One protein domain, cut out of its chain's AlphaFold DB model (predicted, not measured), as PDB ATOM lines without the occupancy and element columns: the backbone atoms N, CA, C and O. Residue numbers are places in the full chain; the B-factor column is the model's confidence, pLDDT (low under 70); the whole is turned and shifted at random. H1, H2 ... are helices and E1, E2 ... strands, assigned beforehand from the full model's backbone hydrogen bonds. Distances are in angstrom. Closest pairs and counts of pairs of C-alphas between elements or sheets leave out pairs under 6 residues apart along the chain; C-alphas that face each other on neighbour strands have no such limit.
ATOM      1  N   LEU A  35     -20.778  24.842  37.181       89.31
ATOM      2  CA  LEU A  35     -19.319  24.800  37.145       89.31
ATOM      3  C   LEU A  35     -18.803  24.307  38.502       89.31
ATOM      4  O   LEU A  35     -19.093  24.903  39.540       89.31
ATOM      5  N   ALA A  36     -18.051  23.213  38.489       85.62
ATOM      6  CA  ALA A  36     -17.350  22.677  39.645       85.62
ATOM      7  C   ALA A  36     -15.841  22.856  39.453       85.62
ATOM      8  O   ALA A  36     -15.315  22.606  38.369       85.62
ATOM      9  N   SER A  37     -15.147  23.296  40.505       83.75
ATOM     10  CA  SER A  37     -13.686  23.371  40.490       83.75
ATOM     11  C   SER A  37     -13.102  22.010  40.859       83.75
ATOM     12  O   SER A  37     -13.407  21.476  41.923       83.75
ATOM     13  N   THR A  38     -12.268  21.462  39.984       84.94
ATOM     14  CA  THR A  38     -11.573  20.182  40.149       84.94
ATOM     15  C   THR A  38     -10.066  20.419  40.138       84.94
ATOM     16  O   THR A  38      -9.571  21.279  39.413       84.94
ATOM     17  N   ALA A  39      -9.313  19.684  40.954       87.69
ATOM     18  CA  ALA A  39      -7.855  19.699  40.901       87.69
ATOM     19  C   ALA A  39      -7.378  18.580  39.966       87.69
ATOM     20  O   ALA A  39      -7.634  17.405  40.225       87.69
ATOM     21  N   ARG A  40      -6.685  18.927  38.878       88.94
ATOM     22  CA  ARG A  40      -6.105  17.957  37.939       88.94
ATOM     23  C   ARG A  40      -4.595  18.094  37.889       88.94
ATOM     24  O   ARG A  40      -4.063  19.200  37.904       88.94
ATOM     25  N   ARG A  41      -3.894  16.964  37.770       92.06
ATOM     26  CA  ARG A  41      -2.458  16.959  37.482       92.06
ATOM     27  C   ARG A  41      -2.240  17.514  36.074       92.06
ATOM     28  O   ARG A  41      -2.653  16.901  35.093       92.06
ATOM     29  N   MET A  42      -1.607  18.675  35.977       91.75
ATOM     30  CA  MET A  42      -1.314  19.363  34.718       91.75
ATOM     31  C   MET A  42       0.083  19.974  34.775       91.75
ATOM     32  O   MET A  42       0.677  20.032  35.848       91.75
ATOM     33  N   SER A  43       0.606  20.431  33.633       92.12
ATOM     34  CA  SER A  43       1.856  21.203  33.609       92.12
ATOM     35  C   SER A  43       1.770  22.379  34.585       92.12
ATOM     36  O   SER A  43       0.752  23.081  34.615       92.12
ATOM     37  N   ILE A  44       2.839  22.602  35.355       90.94
ATOM     38  CA  ILE A  44       2.949  23.725  36.300       90.94
ATOM     39  C   ILE A  44       2.721  25.079  35.612       90.94
ATOM     40  O   ILE A  44       2.188  25.995  36.224       90.94
ATOM     41  N   GLU A  45       3.024  25.186  34.317       88.56
ATOM     42  CA  GLU A  45       2.837  26.404  33.515       88.56
ATOM     43  C   GLU A  45       1.362  26.806  33.366       88.56
ATOM     44  O   GLU A  45       1.049  27.962  33.094       88.56
ATOM     45  N   ARG A  46       0.432  25.858  33.547       89.19
ATOM     46  CA  ARG A  46      -1.014  26.127  33.523       89.19
ATOM     47  C   ARG A  46      -1.551  26.597  34.876       89.19
ATOM     48  O   ARG A  46      -2.725  26.959  34.964       89.19
ATOM     49  N   MET A  47      -0.730  26.574  35.926       88.75
ATOM     50  CA  MET A  47      -1.110  27.056  37.248       88.75
ATOM     51  C   MET A  47      -1.143  28.583  37.254       88.75
ATOM     52  O   MET A  47      -0.125  29.232  37.041       88.75
ATOM     53  N   ARG A  48      -2.319  29.157  37.520       85.88
ATOM     54  CA  ARG A  48      -2.473  30.609  37.706       85.88
ATOM     55  C   ARG A  48      -2.193  31.034  39.142       85.88
ATOM     56  O   ARG A  48      -1.510  32.024  39.356       85.88
ATOM     57  N   ASP A  49      -2.667  30.236  40.096       86.19
ATOM     58  CA  ASP A  49      -2.566  30.515  41.526       86.19
ATOM     59  C   ASP A  49      -2.100  29.277  42.296       86.19
ATOM     60  O   ASP A  49      -2.545  28.151  42.039       86.19
ATOM     61  N   MET A  50      -1.228  29.495  43.281       87.25
ATOM     62  CA  MET A  50      -0.764  28.454  44.193       87.25
ATOM     63  C   MET A  50      -1.839  28.143  45.239       87.25
ATOM     64  O   MET A  50      -2.232  29.016  46.010       87.25
ATOM     65  N   THR A  51      -2.288  26.887  45.319       88.44
ATOM     66  CA  THR A  51      -3.260  26.448  46.337       88.44
ATOM     67  C   THR A  51      -2.592  25.603  47.428       88.44
ATOM     68  O   THR A  51      -1.599  24.929  47.149       88.44
ATOM     69  N   PRO A  52      -3.134  25.559  48.663       90.62
ATOM     70  CA  PRO A  52      -2.575  24.721  49.731       90.62
ATOM     71  C   PRO A  52      -2.510  23.230  49.376       90.62
ATOM     72  O   PRO A  52      -1.610  22.520  49.815       90.62
ATOM     73  N   GLU A  53      -3.470  22.750  48.585       89.88
ATOM     74  CA  GLU A  53      -3.512  21.372  48.093       89.88
ATOM     75  C   GLU A  53      -2.414  21.110  47.057       89.88
ATOM     76  O   GLU A  53      -1.693  20.121  47.168       89.88
ATOM     77  N   ALA A  54      -2.213  22.037  46.116       91.62
ATOM     78  CA  ALA A  54      -1.124  21.956  45.151       91.62
ATOM     79  C   ALA A  54       0.254  21.986  45.827       91.62
ATOM     80  O   ALA A  54       1.114  21.174  45.494       91.62
ATOM     81  N   ALA A  55       0.446  22.862  46.819       91.38
ATOM     82  CA  ALA A  55       1.662  22.930  47.629       91.38
ATOM     83  C   ALA A  55       1.957  21.595  48.331       91.38
ATOM     84  O   ALA A  55       3.063  21.062  48.217       91.38
ATOM     85  N   ARG A  56       0.947  21.013  48.997       93.44
ATOM     86  CA  ARG A  56       1.051  19.691  49.638       93.44
ATOM     87  C   ARG A  56       1.374  18.586  48.637       93.44
ATOM     88  O   ARG A  56       2.202  17.722  48.925       93.44
ATOM     89  N   TRP A  57       0.755  18.616  47.461       94.00
ATOM     90  CA  TRP A  57       1.014  17.635  46.413       94.00
ATOM     91  C   TRP A  57       2.454  17.734  45.897       94.00
ATOM     92  O   TRP A  57       3.168  16.739  45.908       94.00
ATOM     93  N   MET A  58       2.940  18.931  45.559       92.94
ATOM     94  CA  MET A  58       4.319  19.107  45.080       92.94
ATOM     95  C   MET A  58       5.362  18.702  46.130       92.94
ATOM     96  O   MET A  58       6.382  18.113  45.777       92.94
ATOM     97  N   ALA A  59       5.102  18.975  47.413       91.75
ATOM     98  CA  ALA A  59       5.982  18.568  48.507       91.75
ATOM     99  C   ALA A  59       6.027  17.039  48.700       91.75
ATOM    100  O   ALA A  59       7.064  16.495  49.070       91.75
ATOM    101  N   SER A  60       4.919  16.343  48.431       94.25
ATOM    102  CA  SER A  60       4.820  14.878  48.535       94.25
ATOM    103  C   SER A  60       5.236  14.129  47.263       94.25
ATOM    104  O   SER A  60       5.368  12.909  47.302       94.25
ATOM    105  N   HIS A  61       5.494  14.833  46.155       94.44
ATOM    106  CA  HIS A  61       5.885  14.250  44.865       94.44
ATOM    107  C   HIS A  61       7.266  14.760  44.411       94.44
ATOM    108  O   HIS A  61       7.381  15.421  43.378       94.44
ATOM    109  N   PRO A  62       8.354  14.451  45.151       91.94
ATOM    110  CA  PRO A  62       9.699  14.941  44.837       91.94
ATOM    111  C   PRO A  62      10.218  14.467  43.470       91.94
ATOM    112  O   PRO A  62      11.045  15.142  42.868       91.94
ATOM    113  N   HIS A  63       9.710  13.344  42.952       93.56
ATOM    114  CA  HIS A  63      10.066  12.813  41.632       93.56
ATOM    115  C   HIS A  63       9.603  13.696  40.464       93.56
ATOM    116  O   HIS A  63      10.148  13.583  39.372       93.56
ATOM    117  N   GLU A  64       8.627  14.583  40.675       94.25
ATOM    118  CA  GLU A  64       8.185  15.529  39.644       94.25
ATOM    119  C   GLU A  64       9.156  16.700  39.470       94.25
ATOM    120  O   GLU A  64       9.034  17.451  38.505       94.25
ATOM    121  N   TRP A  65      10.102  16.897  40.391       93.56
ATOM    122  CA  TRP A  65      11.006  18.042  40.368       93.56
ATOM    123  C   TRP A  65      12.155  17.826  39.391       93.56
ATOM    124  O   TRP A  65      12.963  16.909  39.528       93.56
ATOM    125  N   GLN A  66      12.269  18.743  38.437       93.88
ATOM    126  CA  GLN A  66      13.302  18.742  37.410       93.88
ATOM    127  C   GLN A  66      14.160  20.002  37.493       93.88
ATOM    128  O   GLN A  66      13.717  21.058  37.954       93.88
ATOM    129  N   ARG A  67      15.413  19.886  37.044       93.75
ATOM    130  CA  ARG A  67      16.304  21.041  36.922       93.75
ATOM    131  C   ARG A  67      15.817  21.952  35.807       93.75
ATOM    132  O   ARG A  67      15.474  21.481  34.727       93.75
ATOM    133  N   VAL A  68      15.853  23.253  36.060       93.62
ATOM    134  CA  VAL A  68      15.465  24.285  35.094       93.62
ATOM    135  C   VAL A  68      16.536  25.366  34.980       93.62
ATOM    136  O   VAL A  68      17.443  25.468  35.813       93.62
ATOM    137  N   ALA A  69      16.445  26.161  33.914       92.06
ATOM    138  CA  ALA A  69      17.388  27.233  33.634       92.06
ATOM    139  C   ALA A  69      17.431  28.293  34.761       92.06
ATOM    140  O   ALA A  69      16.455  28.470  35.499       92.06
ATOM    141  N   MET A  76      17.746  25.808  44.918       87.56
ATOM    142  CA  MET A  76      18.176  24.885  45.969       87.56
ATOM    143  C   MET A  76      19.540  24.273  45.626       87.56
ATOM    144  O   MET A  76      19.728  23.712  44.546       87.56
ATOM    145  N   ARG A  77      20.497  24.357  46.565       87.25
ATOM    146  CA  ARG A  77      21.856  23.778  46.443       87.25
ATOM    147  C   ARG A  77      22.575  24.148  45.133       87.25
ATOM    148  O   ARG A  77      23.180  23.304  44.483       87.25
ATOM    149  N   GLY A  78      22.484  25.415  44.727       88.81
ATOM    150  CA  GLY A  78      23.191  25.937  43.551       88.81
ATOM    151  C   GLY A  78      22.532  25.665  42.192       88.81
ATOM    152  O   GLY A  78      23.005  26.205  41.200       88.81
ATOM    153  N   ALA A  79      21.427  24.917  42.136       92.44
ATOM    154  CA  ALA A  79      20.622  24.711  40.929       92.44
ATOM    155  C   ALA A  79      19.194  25.247  41.122       92.44
ATOM    156  O   ALA A  79      18.753  25.442  42.257       92.44
ATOM    157  N   ASN A  80      18.468  25.476  40.027       95.00
ATOM    158  CA  ASN A  80      17.046  25.813  40.085       95.00
ATOM    159  C   ASN A  80      16.195  24.601  39.740       95.00
ATOM    160  O   ASN A  80      16.552  23.813  38.860       95.00
ATOM    161  N   TRP A  81      15.078  24.471  40.443       93.44
ATOM    162  CA  TRP A  81      14.194  23.324  40.371       93.44
ATOM    163  C   TRP A  81      12.752  23.776  40.206       93.44
ATOM    164  O   TRP A  81      12.309  24.728  40.846       93.44
ATOM    165  N   MET A  82      12.009  23.067  39.370       93.00
ATOM    166  CA  MET A  82      10.582  23.287  39.179       93.00
ATOM    167  C   MET A  82       9.906  21.930  38.994       93.00
ATOM    168  O   MET A  82      10.493  21.059  38.349       93.00
ATOM    169  N   PRO A  83       8.708  21.707  39.547       94.38
ATOM    170  CA  PRO A  83       7.980  20.483  39.271       94.38
ATOM    171  C   PRO A  83       7.476  20.489  37.822       94.38
ATOM    172  O   PRO A  83       7.022  21.516  37.326       94.38
ATOM    173  N   ALA A  84       7.549  19.352  37.133       93.31
ATOM    174  CA  ALA A  84       7.021  19.198  35.779       93.31
ATOM    175  C   ALA A  84       5.491  19.359  35.757       93.31
ATOM    176  O   ALA A  84       4.933  19.991  34.859       93.31
ATOM    177  N   HIS A  85       4.817  18.839  36.785       95.56
ATOM    178  CA  HIS A  85       3.373  18.947  36.957       95.56
ATOM    179  C   HIS A  85       3.009  19.452  38.349       95.56
ATOM    180  O   HIS A  85       3.786  19.340  39.290       95.56
ATOM    181  N   ALA A  86       1.789  19.950  38.494       93.12
ATOM    182  CA  ALA A  86       1.164  20.187  39.785       93.12
ATOM    183  C   ALA A  86      -0.348  19.960  39.702       93.12
ATOM    184  O   ALA A  86      -0.911  19.812  38.615       93.12
ATOM    185  N   LEU A  87      -1.014  19.935  40.859       93.06
ATOM    186  CA  LEU A  87      -2.473  19.975  40.908       93.06
ATOM    187  C   LEU A  87      -2.960  21.385  40.568       93.06
ATOM    188  O   LEU A  87      -2.856  22.308  41.373       93.06
ATOM    189  N   VAL A  88      -3.489  21.548  39.361       91.00
ATOM    190  CA  VAL A  88      -4.050  22.801  38.853       91.00
ATOM    191  C   VAL A  88      -5.565  22.762  38.999       91.00
ATOM    192  O   VAL A  88      -6.205  21.774  38.637       91.00
ATOM    193  N   ARG A  89      -6.150  23.846  39.522       87.25
ATOM    194  CA  ARG A  89      -7.606  24.002  39.568       87.25
ATOM    195  C   ARG A  89      -8.149  24.283  38.171       87.25
ATOM    196  O   ARG A  89      -7.817  25.298  37.564       87.25
ATOM    197  N   THR A  90      -9.012  23.402  37.693       84.56
ATOM    198  CA  THR A  90      -9.784  23.540  36.460       84.56
ATOM    199  C   THR A  90     -11.270  23.648  36.775       84.56
ATOM    200  O   THR A  90     -11.710  23.223  37.840       84.56
ATOM    201  N   SER A  91     -12.045  24.236  35.865       84.19
ATOM    202  CA  SER A  91     -13.508  24.266  35.963       84.19
ATOM    203  C   SER A  91     -14.097  23.253  34.993       84.19
ATOM    204  O   SER A  91     -13.793  23.293  33.803       84.19
ATOM    205  N   GLU A  92     -14.954  22.373  35.494       86.25
ATOM    206  CA  GLU A  92     -15.675  21.375  34.705       86.25
ATOM    207  C   GLU A  92     -17.179  21.524  34.915       86.25
ATOM    208  O   GLU A  92     -17.639  21.942  35.981       86.25
ATOM    209  N   LEU A  93     -17.960  21.182  33.889       87.44
ATOM    210  CA  LEU A  93     -19.406  21.081  34.032       87.44
ATOM    211  C   LEU A  93     -19.734  19.841  34.862       87.44
ATOM    212  O   LEU A  93     -19.392  18.721  34.495       87.44
ATOM    213  N   SER A  94     -20.422  20.054  35.975       89.69
ATOM    214  CA  SER A  94     -20.921  19.004  36.845       89.69
ATOM    215  C   SER A  94     -22.439  18.937  36.758       89.69
ATOM    216  O   SER A  94     -23.131  19.935  36.981       89.69
ATOM    217  N   ARG A  95     -22.944  17.733  36.475       92.00
ATOM    218  CA  ARG A  95     -24.370  17.380  36.546       92.00
ATOM    219  C   ARG A  95     -24.830  17.119  37.982       92.00
ATOM    220  O   ARG A  95     -26.018  16.913  38.203       92.00
TER     221      ARG A  95
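This is residues 35 to 69 and 76 to 95 of the 452 residues of the protein "DUF2357 domain-containing protein" of Sutterella wadsworthensis 2_1_59BFAA (UniProt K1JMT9). Two antiparallel two-stranded ribbons, E1 with E4 and E2 with E3, stand end to end as a long rod, E3 running on into E4, and helix H1 packs on E4 near the join. The printed part has 55 residues, with named elements in the order E1, H1, E2, E3, E4, mixed in class. It is loose, with a radius of gyration of the C-alphas of 12.9 A and spans of 48 by 20 by 16 A.

E1, residues 35 to 43, begins at C-alpha (-19.319, 24.800, 37.145), measures 21.8 A and bends by 60 degrees at residue 40. H1 is residues 52 to 60, E2 65 to 68, E3 79 to 83. E4, residues 85 to 94, measures 24.3 A and ends at C-alpha (-20.921, 19.004, 36.845).

E1 and E4 are antiparallel at 154 degrees, with N 36 and O 92 2.8 A apart. E2 and E3 are antiparallel at 131 degrees, with N 66 and O 82 2.9 A apart. The closest C-alphas of H1 and E4, Ala 54 and Leu 87, are 4.9 A apart. Every O i to N i+4 pair of H1 is within hydrogen-bond range.

The farthest C-alphas, Gly 78 and Arg 95, are 48.8 A apart. Residues 70 to 75 are not printed, a 12.6 A gap between C-alphas 69 and 76. No printed residue is under pLDDT 70.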